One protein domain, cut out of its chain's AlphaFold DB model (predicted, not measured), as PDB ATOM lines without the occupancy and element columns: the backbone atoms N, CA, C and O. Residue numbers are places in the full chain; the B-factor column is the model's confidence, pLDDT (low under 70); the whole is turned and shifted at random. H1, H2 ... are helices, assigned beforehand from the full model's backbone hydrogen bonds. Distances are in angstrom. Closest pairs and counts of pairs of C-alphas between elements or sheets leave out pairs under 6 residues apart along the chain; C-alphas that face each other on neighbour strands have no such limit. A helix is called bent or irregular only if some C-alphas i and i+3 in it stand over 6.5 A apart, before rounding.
ATOM      1  N   MET A 293     143.957 166.685 150.264       87.88
ATOM      2  CA  MET A 293     143.963 165.305 150.739       87.88
ATOM      3  C   MET A 293     144.851 164.410 149.864       87.88
ATOM      4  O   MET A 293     145.536 163.527 150.382       87.88
ATOM      5  N   GLU A 294     144.866 164.649 148.556       89.44
ATOM      6  CA  GLU A 294     145.709 163.946 147.586       89.44
ATOM      7  C   GLU A 294     147.200 164.240 147.804       89.44
ATOM      8  O   GLU A 294     148.006 163.308 147.895       89.44
ATOM      9  N   GLU A 295     147.570 165.510 147.984       88.38
ATOM     10  CA  GLU A 295     148.935 165.908 148.361       88.38
ATOM     11  C   GLU A 295     149.366 165.285 149.692       88.38
ATOM     12  O   GLU A 295     150.483 164.771 149.829       88.38
ATOM     13  N   LEU A 296     148.464 165.274 150.676       88.88
ATOM     14  CA  LEU A 296     148.712 164.647 151.966       88.88
ATOM     15  C   LEU A 296     148.994 163.146 151.813       88.88
ATOM     16  O   LEU A 296     149.927 162.633 152.435       88.88
ATOM     17  N   TYR A 297     148.229 162.438 150.981       91.25
ATOM     18  CA  TYR A 297     148.451 161.018 150.716       91.25
ATOM     19  C   TYR A 297     149.793 160.742 150.050       91.25
ATOM     20  O   TYR A 297     150.507 159.829 150.478       91.25
ATOM     21  N   GLN A 298     150.170 161.543 149.053       93.19
ATOM     22  CA  GLN A 298     151.489 161.447 148.433       93.19
ATOM     23  C   GLN A 298     152.595 161.670 149.474       93.19
ATOM     24  O   GLN A 298     153.523 160.866 149.572       93.19
ATOM     25  N   GLY A 299     152.457 162.696 150.320       89.75
ATOM     26  CA  GLY A 299     153.385 162.985 151.414       89.75
ATOM     27  C   GLY A 299     153.527 161.830 152.413       89.75
ATOM     28  O   GLY A 299     154.650 161.466 152.771       89.75
ATOM     29  N   MET A 300     152.417 161.199 152.814       91.19
ATOM     30  CA  MET A 300     152.429 160.014 153.684       91.19
ATOM     31  C   MET A 300     153.175 158.843 153.038       91.19
ATOM     32  O   MET A 300     153.991 158.195 153.693       91.19
ATOM     33  N   LEU A 301     152.936 158.571 151.753       93.94
ATOM     34  CA  LEU A 301     153.637 157.500 151.042       93.94
ATOM     35  C   LEU A 301     155.126 157.798 150.875       93.94
ATOM     36  O   LEU A 301     155.935 156.896 151.077       93.94
ATOM     37  N   CYS A 302     155.498 159.041 150.563       91.44
ATOM     38  CA  CYS A 302     156.892 159.485 150.549       91.44
ATOM     39  C   CYS A 302     157.559 159.228 151.902       91.44
ATOM     40  O   CYS A 302     158.662 158.683 151.947       91.44
ATOM     41  N   HIS A 303     156.877 159.556 153.001       89.62
ATOM     42  CA  HIS A 303     157.388 159.318 154.346       89.62
ATOM     43  C   HIS A 303     157.600 157.821 154.624       89.62
ATOM     44  O   HIS A 303     158.707 157.414 154.967       89.62
ATOM     45  N   ILE A 304     156.598 156.971 154.375       92.12
ATOM     46  CA  ILE A 304     156.742 155.511 154.550       92.12
ATOM     47  C   ILE A 304     157.852 154.962 153.631       92.12
ATOM     48  O   ILE A 304     158.619 154.067 154.005       92.12
ATOM     49  N   TYR A 305     157.988 155.510 152.423       93.06
ATOM     50  CA  TYR A 305     159.017 155.097 151.477       93.06
ATOM     51  C   TYR A 305     160.434 155.430 151.953       93.06
ATOM     52  O   TYR A 305     161.346 154.660 151.670       93.06
ATOM     53  N   VAL A 306     160.655 156.487 152.733       90.69
ATOM     54  CA  VAL A 306     161.994 156.789 153.280       90.69
ATOM     55  C   VAL A 306     162.317 156.036 154.576       90.69
ATOM     56  O   VAL A 306     163.446 156.121 155.050       90.69
ATOM     57  N   VAL A 307     161.377 155.268 155.142       91.12
ATOM     58  CA  VAL A 307     161.624 154.427 156.329       91.12
ATOM     59  C   VAL A 307     162.467 153.203 155.961       91.12
ATOM     60  O   VAL A 307     162.102 152.400 155.102       91.12
ATOM     61  N   ARG A 308     163.596 153.025 156.634       92.38
ATOM     62  CA  ARG A 308     164.602 151.984 156.404       92.38
ATOM     63  C   ARG A 308     164.549 150.884 157.472       92.38
ATOM     64  O   ARG A 308     165.521 150.157 157.670       92.38
ATOM     65  N   THR A 309     163.401 150.684 158.107       92.81
ATOM     66  CA  THR A 309     163.133 149.526 158.969       92.81
ATOM     67  C   THR A 309     162.455 148.390 158.200       92.81
ATOM     68  O   THR A 309     162.043 148.538 157.046       92.81
ATOM     69  N   CYS A 310     162.414 147.205 158.801       95.19
ATOM     70  CA  CYS A 310     161.719 146.038 158.279       95.19
ATOM     71  C   CYS A 310     160.202 146.260 158.330       95.19
ATOM     72  O   CYS A 310     159.650 146.512 159.397       95.19
ATOM     73  N   SER A 311     159.517 146.067 157.201       96.00
ATOM     74  CA  SER A 311     158.052 146.169 157.096       96.00
ATOM     75  C   SER A 311     157.308 144.938 157.635       96.00
ATOM     76  O   SER A 311     156.098 144.840 157.494       96.00
ATOM     77  N   GLY A 312     158.010 143.963 158.223       96.25
ATOM     78  CA  GLY A 312     157.371 142.805 158.846       96.25
ATOM     79  C   GLY A 312     156.573 143.211 160.093       96.25
ATOM     80  O   GLY A 312     157.128 143.939 160.924       96.25
ATOM     81  N   PRO A 313     155.337 142.703 160.283       94.00
ATOM     82  CA  PRO A 313     154.554 142.962 161.486       94.00
ATOM     83  C   PRO A 313     155.372 142.680 162.751       94.00
ATOM     84  O   PRO A 313     156.021 141.637 162.857       94.00
ATOM     85  N   SER A 314     155.382 143.642 163.679       91.19
ATOM     86  CA  SER A 314     156.100 143.575 164.964       91.19
ATOM     87  C   SER A 314     157.629 143.430 164.887       91.19
ATOM     88  O   SER A 314     158.259 143.205 165.915       91.19
ATOM     89  N   CYS A 315     158.253 143.541 163.708       93.75
ATOM     90  CA  CYS A 315     159.699 143.354 163.587       93.75
ATOM     91  C   CYS A 315     160.484 144.599 164.011       93.75
ATOM     92  O   CYS A 315     161.366 144.496 164.855       93.75
ATOM     93  N   GLY A 316     160.210 145.750 163.392       90.25
ATOM     94  CA  GLY A 316     160.847 147.031 163.723       90.25
ATOM     95  C   GLY A 316     162.346 147.155 163.415       90.25
ATOM     96  O   GLY A 316     162.840 148.276 163.393       90.25
ATOM     97  N   ARG A 317     163.059 146.054 163.124       93.06
ATOM     98  CA  ARG A 317     164.517 146.069 162.910       93.06
ATOM     99  C   ARG A 317     164.934 147.070 161.839       93.06
ATOM    100  O   ARG A 317     164.382 147.034 160.736       93.06
ATOM    101  N   GLY A 318     165.917 147.912 162.131       91.50
ATOM    102  CA  GLY A 318     166.527 148.861 161.199       91.50
ATOM    103  C   GLY A 318     167.710 148.279 160.424       91.50
ATOM    104  O   GLY A 318     168.334 147.311 160.855       91.50
ATOM    105  N   ILE A 319     168.077 148.901 159.299       89.94
ATOM    106  CA  ILE A 319     169.313 148.557 158.561       89.94
ATOM    107  C   ILE A 319     170.583 148.660 159.430       89.94
ATOM    108  O   ILE A 319     171.562 147.960 159.179       89.94
ATOM    109  N   HIS A 320     170.540 149.496 160.472       86.94
ATOM    110  CA  HIS A 320     171.624 149.715 161.432       86.94
ATOM    111  C   HIS A 320     171.905 148.511 162.331       86.94
ATOM    112  O   HIS A 320     172.994 148.409 162.879       86.94
ATOM    113  N   GLU A 321     170.951 147.588 162.457       89.19
ATOM    114  CA  GLU A 321     171.094 146.364 163.251       89.19
ATOM    115  C   GLU A 321     171.689 145.203 162.436       89.19
ATOM    116  O   GLU A 321     171.743 144.070 162.909       89.19
ATOM    117  N   THR A 322     172.086 145.442 161.181       87.06
ATOM    118  CA  THR A 322     172.728 144.418 160.352       87.06
ATOM    119  C   THR A 322     174.241 144.512 160.464       87.06
ATOM    120  O   THR A 322     174.804 145.575 160.239       87.06
ATOM    121  N   ASP A 323     174.917 143.380 160.677       81.31
ATOM    122  CA  ASP A 323     176.390 143.328 160.738       81.31
ATOM    123  C   ASP A 323     177.070 143.800 159.440       81.31
ATOM    124  O   ASP A 323     178.256 144.110 159.410       81.31
ATOM    125  N   THR A 324     176.324 143.799 158.332       82.12
ATOM    126  CA  THR A 324     176.844 144.141 157.002       82.12
ATOM    127  C   THR A 324     176.542 145.573 156.575       82.12
ATOM    128  O   THR A 324     177.013 145.977 155.513       82.12
ATOM    129  N   GLY A 325     175.687 146.296 157.307       79.31
ATOM    130  CA  GLY A 325     175.146 147.601 156.906       79.31
ATOM    131  C   GLY A 325     174.343 147.587 155.600       79.31
ATOM    132  O   GLY A 325     173.957 148.641 155.098       79.31
ATOM    133  N   LYS A 326     174.095 146.411 155.009       85.62
ATOM    134  CA  LYS A 326     173.406 146.299 153.723       85.62
ATOM    135  C   LYS A 326     171.923 146.583 153.900       85.62
ATOM    136  O   LYS A 326     171.272 146.046 154.793       85.62
ATOM    137  N   ALA A 327     171.376 147.354 152.961       89.62
ATOM    138  CA  ALA A 327     169.939 147.556 152.855       89.62
ATOM    139  C   ALA A 327     169.193 146.213 152.792       89.62
ATOM    140  O   ALA A 327     169.631 145.260 152.137       89.62
ATOM    141  N   PHE A 328     168.039 146.151 153.456       93.88
ATOM    142  CA  PHE A 328     167.179 144.979 153.400       93.88
ATOM    143  C   PHE A 328     166.679 144.724 151.971       93.88
ATOM    144  O   PHE A 328     166.436 145.671 151.217       93.88
ATOM    145  N   PRO A 329     166.479 143.456 151.570       95.50
ATOM    146  CA  PRO A 329     165.862 143.155 150.290       95.50
ATOM    147  C   PRO A 329     164.462 143.779 150.204       95.50
ATOM    148  O   PRO A 329     163.599 143.561 151.059       95.50
ATOM    149  N   LEU A 330     164.244 144.539 149.131       96.69
ATOM    150  CA  LEU A 330     162.948 145.117 148.789       96.69
ATOM    151  C   LEU A 330     161.993 144.041 148.261       96.69
ATOM    152  O   LEU A 330     162.415 143.077 147.611       96.69
ATOM    153  N   CYS A 331     160.690 144.248 148.451       98.06
ATOM    154  CA  CYS A 331     159.660 143.450 147.795       98.06
ATOM    155  C   CYS A 331     159.905 143.431 146.281       98.06
ATOM    156  O   CYS A 331     159.924 144.475 145.626       98.06
ATOM    157  N   ALA A 332     160.070 142.240 145.699       97.25
ATOM    158  CA  ALA A 332     160.358 142.102 144.274       97.25
ATOM    159  C   ALA A 332     159.253 142.690 143.382       97.25
ATOM    160  O   ALA A 332     159.540 143.079 142.253       97.25
ATOM    161  N   GLY A 333     158.021 142.768 143.898       97.94
ATOM    162  CA  GLY A 333     156.871 143.266 143.168       97.94
ATOM    163  C   GLY A 333     156.778 144.788 143.114       97.94
ATOM    164  O   GLY A 333     156.770 145.333 142.018       97.94
ATOM    165  N   CYS A 334     156.672 145.455 144.264       97.75
ATOM    166  CA  CYS A 334     156.435 146.901 144.323       97.75
ATOM    167  C   CYS A 334     157.699 147.743 144.530       97.75
ATOM    168  O   CYS A 334     157.657 148.937 144.277       97.75
ATOM    169  N   LYS A 335     158.801 147.150 145.017       96.25
ATOM    170  CA  LYS A 335     160.031 147.861 145.418       96.25
ATOM    171  C   LYS A 335     159.831 148.947 146.493       96.25
ATOM    172  O   LYS A 335     160.722 149.759 146.694       96.25
ATOM    173  N   PHE A 336     158.698 148.937 147.200       95.50
ATOM    174  CA  PHE A 336     158.350 149.925 148.228       95.50
ATOM    175  C   PHE A 336     158.721 149.465 149.646       95.50
ATOM    176  O   PHE A 336     159.418 150.165 150.377       95.50
ATOM    177  N   THR A 337     158.256 148.277 150.042       95.94
ATOM    178  CA  THR A 337     158.526 147.674 151.355       95.94
ATOM    179  C   THR A 337     159.809 146.851 151.331       95.94
ATOM    180  O   THR A 337     160.223 146.354 150.277       95.94
ATOM    181  N   GLN A 338     160.436 146.675 152.493       96.56
ATOM    182  CA  GLN A 338     161.680 145.919 152.646       96.56
ATOM    183  C   GLN A 338     161.643 145.025 153.881       96.56
ATOM    184  O   GLN A 338     160.957 145.331 154.856       96.56
ATOM    185  N   TYR A 339     162.387 143.919 153.854       97.06
ATOM    186  CA  TYR A 339     162.289 142.900 154.898       97.06
ATOM    187  C   TYR A 339     163.652 142.352 155.291       97.06
ATOM    188  O   TYR A 339     164.429 141.949 154.432       97.06
ATOM    189  N   CYS A 340     163.909 142.223 156.590       96.25
ATOM    190  CA  CYS A 340     165.130 141.581 157.077       96.25
ATOM    191  C   CYS A 340     165.175 140.069 156.775       96.25
ATOM    192  O   CYS A 340     166.241 139.461 156.804       96.25
ATOM    193  N   SER A 341     164.027 139.444 156.479       96.69
ATOM    194  CA  SER A 341     163.930 138.013 156.184       96.69
ATOM    195  C   SER A 341     162.720 137.663 155.308       96.69
ATOM    196  O   SER A 341     161.715 138.378 155.266       96.69
ATOM    197  N   LYS A 342     162.769 136.487 154.663       98.06
ATOM    198  CA  LYS A 342     161.615 135.912 153.942       98.06
ATOM    199  C   LYS A 342     160.428 135.621 154.868       98.06
ATOM    200  O   LYS A 342     159.288 135.616 154.411       98.06
ATOM    201  N   GLN A 343     160.677 135.356 156.152       98.31
ATOM    202  CA  GLN A 343     159.620 135.126 157.135       98.31
ATOM    203  C   GLN A 343     158.827 136.411 157.391       98.31
ATOM    204  O   GLN A 343     157.604 136.380 157.296       98.31
ATOM    205  N   CYS A 344     159.512 137.537 157.619       98.38
ATOM    206  CA  CYS A 344     158.875 138.847 157.773       98.38
ATOM    207  C   CYS A 344     158.060 139.230 156.533       98.38
ATOM    208  O   CYS A 344     156.924 139.671 156.670       98.38
ATOM    209  N   GLN A 345     158.588 138.970 155.331       98.38
ATOM    210  CA  GLN A 345     157.845 139.190 154.087       98.38
ATOM    211  C   GLN A 345     156.563 138.343 154.014       98.38
ATOM    212  O   GLN A 345     155.513 138.845 153.629       98.38
ATOM    213  N   ARG A 346     156.622 137.052 154.373       98.50
ATOM    214  CA  ARG A 346     155.442 136.163 154.372       98.50
ATOM    215  C   ARG A 346     154.403 136.562 155.418       98.50
ATOM    216  O   ARG A 346     153.218 136.368 155.164       98.50
ATOM    217  N   ALA A 347     154.848 137.062 156.569       98.19
ATOM    218  CA  ALA A 347     153.968 137.567 157.617       98.19
ATOM    219  C   ALA A 347     153.231 138.825 157.140       98.19
ATOM    220  O   ALA A 347     152.008 138.833 157.153       98.19
ATOM    221  N   ASP A 348     153.956 139.812 156.605       98.06
ATOM    222  CA  ASP A 348     153.376 141.039 156.037       98.06
ATOM    223  C   ASP A 348     152.416 140.747 154.867       98.06
ATOM    224  O   ASP A 348     151.329 141.306 154.756       98.06
ATOM    225  N   TRP A 349     152.755 139.766 154.021       98.44
ATOM    226  CA  TRP A 349     151.888 139.307 152.929       98.44
ATOM    227  C   TRP A 349     150.523 138.784 153.400       98.44
ATOM    228  O   TRP A 349     149.553 138.815 152.640       98.44
ATOM    229  N   LYS A 350     150.451 138.272 154.634       97.94
ATOM    230  CA  LYS A 350     149.259 137.674 155.249       97.94
ATOM    231  C   LYS A 350     148.745 138.480 156.448       97.94
ATOM    232  O   LYS A 350     147.967 137.929 157.222       97.94
ATOM    233  N   ASP A 351     149.184 139.730 156.615       97.00
ATOM    234  CA  ASP A 351     148.769 140.557 157.748       97.00
ATOM    235  C   ASP A 351     147.235 140.638 157.845       97.00
ATOM    236  O   ASP A 351     146.534 140.734 156.835       97.00
ATOM    237  N   ALA A 352     146.706 140.548 159.064       96.25
ATOM    238  CA  ALA A 352     145.265 140.454 159.281       96.25
ATOM    239  C   ALA A 352     144.538 141.770 158.956       96.25
ATOM    240  O   ALA A 352     143.424 141.753 158.430       96.25
ATOM    241  N   SER A 353     145.169 142.910 159.240       95.19
ATOM    242  CA  SER A 353     144.579 144.233 159.035       95.19
ATOM    243  C   SER A 353     144.853 144.750 157.623       95.19
ATOM    244  O   SER A 353     143.953 145.254 156.939       95.19
ATOM    245  N   PHE A 354     146.093 144.596 157.169       96.06
ATOM    246  CA  PHE A 354     146.677 145.289 156.027       96.06
ATOM    247  C   PHE A 354     147.653 144.376 155.254       96.06
ATOM    248  O   PHE A 354     148.836 144.694 155.152       96.06
ATOM    249  N   PRO A 355     147.195 143.240 154.691       96.94
ATOM    250  CA  PRO A 355     148.066 142.294 154.009       96.94
ATOM    251  C   PRO A 355     148.700 142.949 152.783       96.94
ATOM    252  O   PRO A 355     148.008 143.400 151.869       96.94
ATOM    253  N   HIS A 356     150.032 142.938 152.718       98.06
ATOM    254  CA  HIS A 356     150.784 143.608 151.654       98.06
ATOM    255  C   HIS A 356     150.379 143.167 150.242       98.06
ATOM    256  O   HIS A 356     150.485 143.946 149.297       98.06
ATOM    257  N   LYS A 357     149.889 141.933 150.080       98.00
ATOM    258  CA  LYS A 357     149.433 141.398 148.789       98.00
ATOM    259  C   LYS A 357     148.355 142.260 148.123       98.00
ATOM    260  O   LYS A 357     148.337 142.348 146.900       98.00
ATOM    261  N   ASP A 358     147.519 142.915 148.927       96.88
ATOM    262  CA  ASP A 358     146.413 143.752 148.461       96.88
ATOM    263  C   ASP A 358     146.937 145.106 147.948       96.88
ATOM    264  O   ASP A 358     146.389 145.688 147.016       96.88
ATOM    265  N   PHE A 359     148.045 145.593 148.515       97.00
ATOM    266  CA  PHE A 359     148.617 146.909 148.202       97.00
ATOM    267  C   PHE A 359     149.822 146.844 147.267       97.00
ATOM    268  O   PHE A 359     150.165 147.840 146.636       97.00
ATOM    269  N   CYS A 360     150.472 145.688 147.133       98.25
ATOM    270  CA  CYS A 360     151.625 145.511 146.256       98.25
ATOM    271  C   CYS A 360     151.343 145.938 144.798       98.25
ATOM    272  O   CYS A 360     152.220 146.582 144.216       98.25
ATOM    273  N   PRO A 361     150.178 145.634 144.184       97.38
ATOM    274  CA  PRO A 361     149.862 146.104 142.833       97.38
ATOM    275  C   PRO A 361     149.725 147.629 142.743       97.38
ATOM    276  O   PRO A 361     150.242 148.226 141.800       97.38
ATOM    277  N   ILE A 362     149.100 148.256 143.746       97.06
ATOM    278  CA  ILE A 362     148.937 149.716 143.849       97.06
ATOM    279  C   ILE A 362     150.314 150.374 143.958       97.06
ATOM    280  O   ILE A 362     150.683 151.204 143.130       97.06
ATOM    281  N   LEU A 363     151.119 149.930 144.929       97.38
ATOM    282  CA  LEU A 363     152.466 150.442 145.182       97.38
ATOM    283  C   LEU A 363     153.375 150.298 143.958       97.38
ATOM    284  O   LEU A 363     154.120 151.220 143.648       97.38
ATOM    285  N   ARG A 364     153.286 149.185 143.219       97.44
ATOM    286  CA  ARG A 364     154.047 148.994 141.971       97.44
ATOM    287  C   ARG A 364     153.769 150.097 140.941       97.44
ATOM    288  O   ARG A 364     154.680 150.440 140.195       97.44
ATOM    289  N   ARG A 365     152.543 150.627 140.888       96.50
ATOM    290  CA  ARG A 365     152.155 151.699 139.956       96.50
ATOM    291  C   ARG A 365     152.565 153.079 140.442       96.50
ATOM    292  O   ARG A 365     153.015 153.877 139.634       96.50
ATOM    293  N   VAL A 366     152.423 153.347 141.741       96.50
ATOM    294  CA  VAL A 366     152.675 154.691 142.283       96.50
ATOM    295  C   VAL A 366     154.142 154.949 142.623       96.50
ATOM    296  O   VAL A 366     154.569 156.092 142.569       96.50
ATOM    297  N   VAL A 367     154.945 153.921 142.933       95.56
ATOM    298  CA  VAL A 367     156.378 154.084 143.263       95.56
ATOM    299  C   VAL A 367     157.167 154.862 142.202       95.56
ATOM    300  O   VAL A 367     157.889 155.778 142.592       95.56
ATOM    301  N   PRO A 368     157.053 154.555 140.893       95.69
ATOM    302  CA  PRO A 368     157.794 155.277 139.856       95.69
ATOM    303  C   PRO A 368     157.494 156.778 139.797       95.69
ATOM    304  O   PRO A 368     158.373 157.546 139.422       95.69
ATOM    305  N   VAL A 369     156.283 157.180 140.193       96.06
ATOM    306  CA  VAL A 369     155.791 158.567 140.137       96.06
ATOM    307  C   VAL A 369     155.654 159.197 141.526       96.06
ATOM    308  O   VAL A 369     155.103 160.278 141.679       96.06
ATOM    309  N   LEU A 370     156.164 158.539 142.572       93.75
ATOM    310  CA  LEU A 370     155.964 158.981 143.953       93.75
ATOM    311  C   LEU A 370     156.591 160.359 144.220       93.75
ATOM    312  O   LEU A 370     156.045 161.149 144.985       93.75
ATOM    313  N   GLN A 371     157.722 160.644 143.569       89.81
ATOM    314  CA  GLN A 371     158.431 161.927 143.636       89.81
ATOM    315  C   GLN A 371     158.069 162.886 142.486       89.81
ATOM    316  O   GLN A 371     158.691 163.942 142.374       89.81
ATOM    317  N   ALA A 372     157.123 162.514 141.618       92.94
ATOM    318  CA  ALA A 372     156.638 163.383 140.552       92.94
ATOM    319  C   ALA A 372     155.719 164.483 141.108       92.94
ATOM    320  O   ALA A 372     155.420 164.519 142.309       92.94
ATOM    321  N   ASP A 373     155.265 165.387 140.238       94.25
ATOM    322  CA  ASP A 373     154.226 166.336 140.626       94.25
ATOM    323  C   ASP A 373     152.923 165.616 141.015       94.25
ATOM    324  O   ASP A 373     152.684 164.451 140.677       94.25
ATOM    325  N   ASN A 374     152.083 166.313 141.780       92.62
ATOM    326  CA  ASN A 374     150.880 165.714 142.345       92.62
ATOM    327  C   ASN A 374     149.905 165.217 141.266       92.62
ATOM    328  O   ASN A 374     149.249 164.193 141.460       92.62
ATOM    329  N   LYS A 375     149.854 165.885 140.108       95.06
ATOM    330  CA  LYS A 375     148.976 165.492 139.010       95.06
ATOM    331  C   LYS A 375     149.403 164.140 138.441       95.06
ATOM    332  O   LYS A 375     148.558 163.261 138.309       95.06
ATOM    333  N   GLU A 376     150.687 163.943 138.147       96.31
ATOM    334  CA  GLU A 376     151.193 162.655 137.644       96.31
ATOM    335  C   GLU A 376     150.951 161.515 138.650       96.31
ATOM    336  O   GLU A 376     150.504 160.424 138.280       96.31
ATOM    337  N   PHE A 377     151.173 161.782 139.939       95.62
ATOM    338  CA  PHE A 377     150.872 160.829 141.006       95.62
ATOM    339  C   PHE A 377     149.383 160.449 141.037       95.62
ATOM    340  O   PHE A 377     149.037 159.263 141.097       95.62
ATOM    341  N   MET A 378     148.490 161.436 140.958       95.31
ATOM    342  CA  MET A 378     147.048 161.207 140.997       95.31
ATOM    343  C   MET A 378     146.507 160.559 139.727       95.31
ATOM    344  O   MET A 378     145.603 159.728 139.822       95.31
ATOM    345  N   ASP A 379     147.089 160.841 138.563       96.12
ATOM    346  CA  ASP A 379     146.786 160.139 137.314       96.12
ATOM    347  C   ASP A 379     147.072 158.626 137.475       96.12
ATOM    348  O   ASP A 379     146.225 157.790 137.140       96.12
ATOM    349  N   ALA A 380     148.195 158.251 138.104       95.88
ATOM    350  CA  ALA A 380     148.525 156.851 138.393       95.88
ATOM    351  C   ALA A 380     147.577 156.194 139.417       95.88
ATOM    352  O   ALA A 380     147.222 155.019 139.271       95.88
ATOM    353  N   VAL A 381     147.137 156.933 140.441       94.62
ATOM    354  CA  VAL A 381     146.129 156.461 141.409       94.62
ATOM    355  C   VAL A 381     144.767 156.273 140.734       94.62
ATOM    356  O   VAL A 381     144.095 155.265 140.955       94.62
ATOM    357  N   ASN A 382     144.342 157.223 139.905       94.06
ATOM    358  CA  ASN A 382     143.037 157.195 139.249       94.06
ATOM    359  C   ASN A 382     142.949 156.097 138.182       94.06
ATOM    360  O   ASN A 382     141.890 155.484 138.053       94.06
ATOM    361  N   ALA A 383     144.060 155.752 137.524       94.44
ATOM    362  CA  ALA A 383     144.129 154.601 136.622       94.44
ATOM    363  C   ALA A 383     143.727 153.273 137.304       94.44
ATOM    364  O   ALA A 383     143.175 152.375 136.671       94.44
ATOM    365  N   ILE A 384     143.946 153.144 138.618       92.69
ATOM    366  CA  ILE A 384     143.519 151.965 139.395       92.69
ATOM    367  C   ILE A 384     141.991 151.920 139.521       92.69
ATOM    368  O   ILE A 384     141.403 150.849 139.407       92.69
ATOM    369  N   LYS A 385     141.340 153.075 139.711       90.50
ATOM    370  CA  LYS A 385     139.870 153.170 139.774       90.50
ATOM    371  C   LYS A 385     139.229 152.846 138.428       90.50
ATOM    372  O   LYS A 385     138.156 152.260 138.397       90.50
ATOM    373  N   THR A 386     139.851 153.248 137.321       92.56
ATOM    374  CA  THR A 386     139.262 153.067 135.985       92.56
ATOM    375  C   THR A 386     139.260 151.615 135.517       92.56
ATOM    376  O   THR A 386     138.381 151.234 134.754       92.56
ATOM    377  N   GLU A 387     140.223 150.805 135.960       92.25
ATOM    378  CA  GLU A 387     140.312 149.388 135.577       92.25
ATOM    379  C   GLU A 387     139.314 148.493 136.329       92.25
ATOM    380  O   GLU A 387     138.893 147.469 135.796       92.25
ATOM    381  N   ASP A 388     138.926 148.880 137.547       90.38
ATOM    382  CA  ASP A 388     137.941 148.186 138.383       90.38
ATOM    383  C   ASP A 388     137.183 149.222 139.239       90.38
ATOM    384  O   ASP A 388     137.630 149.561 140.336       90.38
ATOM    385  N   PRO A 389     136.061 149.786 138.756       85.94
ATOM    386  CA  PRO A 389     135.388 150.892 139.441       85.94
ATOM    387  C   PRO A 389     134.892 150.563 140.855       85.94
ATOM    388  O   PRO A 389     135.027 151.388 141.764       85.94
ATOM    389  N   GLU A 390     134.329 149.369 141.059       84.81
ATOM    390  CA  GLU A 390     133.771 148.970 142.355       84.81
ATOM    391  C   GLU A 390     134.853 148.433 143.298       84.81
ATOM    392  O   GLU A 390     134.968 148.903 144.437       84.81
ATOM    393  N   GLY A 391     135.698 147.507 142.834       89.56
ATOM    394  CA  GLY A 391     136.774 146.948 143.654       89.56
ATOM    395  C   GLY A 391     137.916 147.939 143.888       89.56
ATOM    396  O   GLY A 391     138.451 148.022 144.998       89.56
ATOM    397  N   GLY A 392     138.223 148.770 142.890       89.75
ATOM    398  CA  GLY A 392     139.260 149.804 142.917       89.75
ATOM    399  C   GLY A 392     139.002 150.894 143.955       89.75
ATOM    400  O   GLY A 392     139.925 151.319 144.651       89.75
ATOM    401  N   LYS A 393     137.746 151.320 144.138       92.69
ATOM    402  CA  LYS A 393     137.408 152.290 145.191       92.69
ATOM    403  C   LYS A 393     137.611 151.692 146.584       92.69
ATOM    404  O   LYS A 393     138.309 152.284 147.404       92.69
ATOM    405  N   ALA A 394     137.059 150.505 146.836       93.62
ATOM    406  CA  ALA A 394     137.151 149.856 148.142       93.62
ATOM    407  C   ALA A 394     138.605 149.534 148.536       93.62
ATOM    408  O   ALA A 394     138.999 149.732 149.691       93.62
ATOM    409  N   ILE A 395     139.425 149.075 147.582       93.50
ATOM    410  CA  ILE A 395     140.842 148.796 147.842       93.50
ATOM    411  C   ILE A 395     141.638 150.079 148.100       93.50
ATOM    412  O   ILE A 395     142.487 150.082 148.993       93.50
ATOM    413  N   LEU A 396     141.340 151.180 147.397       93.75
ATOM    414  CA  LEU A 396     141.989 152.472 147.631       93.75
ATOM    415  C   LEU A 396     141.599 153.077 148.980       93.75
ATOM    416  O   LEU A 396     142.475 153.560 149.691       93.75
ATOM    417  N   ASP A 397     140.335 152.989 149.392       94.44
ATOM    418  CA  ASP A 397     139.905 153.456 150.717       94.44
ATOM    419  C   ASP A 397     140.662 152.718 151.834       94.44
ATOM    420  O   ASP A 397     141.154 153.321 152.798       94.44
ATOM    421  N   ARG A 398     140.835 151.400 151.678       95.62
ATOM    422  CA  ARG A 398     141.630 150.585 152.603       95.62
ATOM    423  C   ARG A 398     143.122 150.919 152.539       95.62
ATOM    424  O   ARG A 398     143.768 150.974 153.587       95.62
ATOM    425  N   PHE A 399     143.662 151.164 151.347       94.81
ATOM    426  CA  PHE A 399     145.049 151.580 151.141       94.81
ATOM    427  C   PHE A 399     145.340 152.929 151.805       94.81
ATOM    428  O   PHE A 399     146.328 153.062 152.523       94.81
ATOM    429  N   TRP A 400     144.445 153.907 151.677       94.50
ATOM    430  CA  TRP A 400     144.589 155.199 152.342       94.50
ATOM    431  C   TRP A 400     144.445 155.100 153.853       94.50
ATOM    432  O   TRP A 400     145.153 155.793 154.581       94.50
ATOM    433  N   LYS A 401     143.602 154.194 154.356       94.44
ATOM    434  CA  LYS A 401     143.576 153.870 155.786       94.44
ATOM    435  C   LYS A 401     144.917 153.293 156.255       94.44
ATOM    436  O   LYS A 401     145.412 153.717 157.296       94.44
ATOM    437  N   TRP A 402     145.523 152.382 155.490       94.06
ATOM    438  CA  TRP A 402     146.863 151.857 155.774       94.06
ATOM    439  C   TRP A 402     147.928 152.963 155.763       94.06
ATOM    440  O   TRP A 402     148.702 153.066 156.716       94.06
ATOM    441  N   ALA A 403     147.933 153.819 154.738       93.00
ATOM    442  CA  ALA A 403     148.874 154.929 154.621       93.00
ATOM    443  C   ALA A 403     148.713 155.924 155.777       93.00
ATOM    444  O   ALA A 403     149.709 156.381 156.324       93.00
ATOM    445  N   LYS A 404     147.479 156.190 156.228       90.31
ATOM    446  CA  LYS A 404     147.236 156.995 157.431       90.31
ATOM    447  C   LYS A 404     147.820 156.334 158.680       90.31
ATOM    448  O   LYS A 404     148.505 156.985 159.448       90.31
ATOM    449  N   VAL A 405     147.591 155.040 158.887       88.06
ATOM    450  CA  VAL A 405     148.107 154.342 160.081       88.06
ATOM    451  C   VAL A 405     149.641 154.312 160.116       88.06
ATOM    452  O   VAL A 405     150.219 154.425 161.189       88.06
ATOM    453  N   ASN A 406     150.297 154.172 158.961       85.25
ATOM    454  CA  ASN A 406     151.746 153.950 158.889       85.25
ATOM    455  C   ASN A 406     152.561 155.197 158.519       85.25
ATOM    456  O   ASN A 406     153.762 155.229 158.764       85.25
ATOM    457  N   GLY A 407     151.940 156.192 157.889       77.88
ATOM    458  CA  GLY A 407     152.601 157.375 157.334       77.88
ATOM    459  C   GLY A 407     152.213 158.684 158.008       77.88
ATOM    460  O   GLY A 407     152.768 159.728 157.667       77.88
ATOM    461  N   VAL A 408     151.265 158.661 158.948       68.00
ATOM    462  CA  VAL A 408     150.917 159.850 159.723       68.00
ATOM    463  C   VAL A 408     152.041 160.145 160.710       68.00
ATOM    464  O   VAL A 408     152.140 159.540 161.774       68.00
TER     465      VAL A 408
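Overview. This is residues 293 to 408 of the 418 residues of the protein "MYND-type domain-containing protein" of Auricularia subglabra (strain TFB-10046 / SS5) (UniProt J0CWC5). Three helices, H1, H4 and H5, meet in turn as the sides of a triangle, and H3 lies over one face of it, folded back on H4 as a helical hairpin. On the far side of H3's start comes a loop-rich part: the short H2 and the long loops of residues 307 to 341, which reach to the far end of the longest axis near Asp 323. The printed part has 116 residues with five named helices, in the order H1 H2 H3 H4 H5, and no named strand; its class is all helix. It is compact, with a radius of gyration of the C-alphas of 14.3 A, yet elongated, spanning 45 by 29 by 24 A.

Arrangement. The longest helix, H5, residues 389 to 407, touches H1, residues 293 to 306, with its residues 400 to 407 alone, at a steep tilt of 57 degrees, the same way; their closest C-alphas, of Met 300 and Gly 407, are 4.5 A apart. H4, residues 374 to 387, and H5 touch only at the corner by their link, closest at the C-alphas of Lys 385 and Gly 392, 4.6 A. H1 touches H4 about perpendicular, at 82 degrees, closest at the C-alphas of Glu 295 and Asn 374, 6.3 A. H3, residues 356 to 369, and H4 touch as a helical hairpin, opposite ways at a steep tilt of 42 degrees, with the C-alphas of Val 369 and Phe 377 closest at 5.5 A. H3 and H5 are close but not clearly touching, with the C-alphas of Phe 359 and Phe 399 closest at 6.6 A. H1 and H3 are near each other. H2, residues 342 to 349, and H3 touch only at the corner, and only just, with 3 pairs of C-alphas within 8 A, the closest those of Trp 349 and His 356, 4.6 A apart. H2 is apart from H1, H4 and H5. In H1 and H2 every O i to N i+4 pair is within hydrogen-bond range; the counts are 6 of 10 in H3, 8 of 10 in H4 and 13 of 15 in H5.

Along the chain. H5 is 25.7 A long and ends at C-alpha 407 (152.601, 157.375, 157.334). H1, 20.1 A, begins at C-alpha 293 (143.963, 165.305, 150.739). H4 measures 20.6 A, H3 19.5 A and H2 10.4 A. H3 is irregular: C-alphas 358 and 361 are 7.0 A apart.

Size, cuts and confidence. The two C-alphas farthest apart, of Asp 323 and Pro 389, are 46.8 A from each other. The printed part has no cut. The link from H1 to H2 is long, 35 residues; H3 to H4 and H4 to H5 are tight. Residues 386 to 391, of which 389 to 391 belong to H5, stand free. Mean pLDDT of the printed part is 93.2, and residue 408 is under 70.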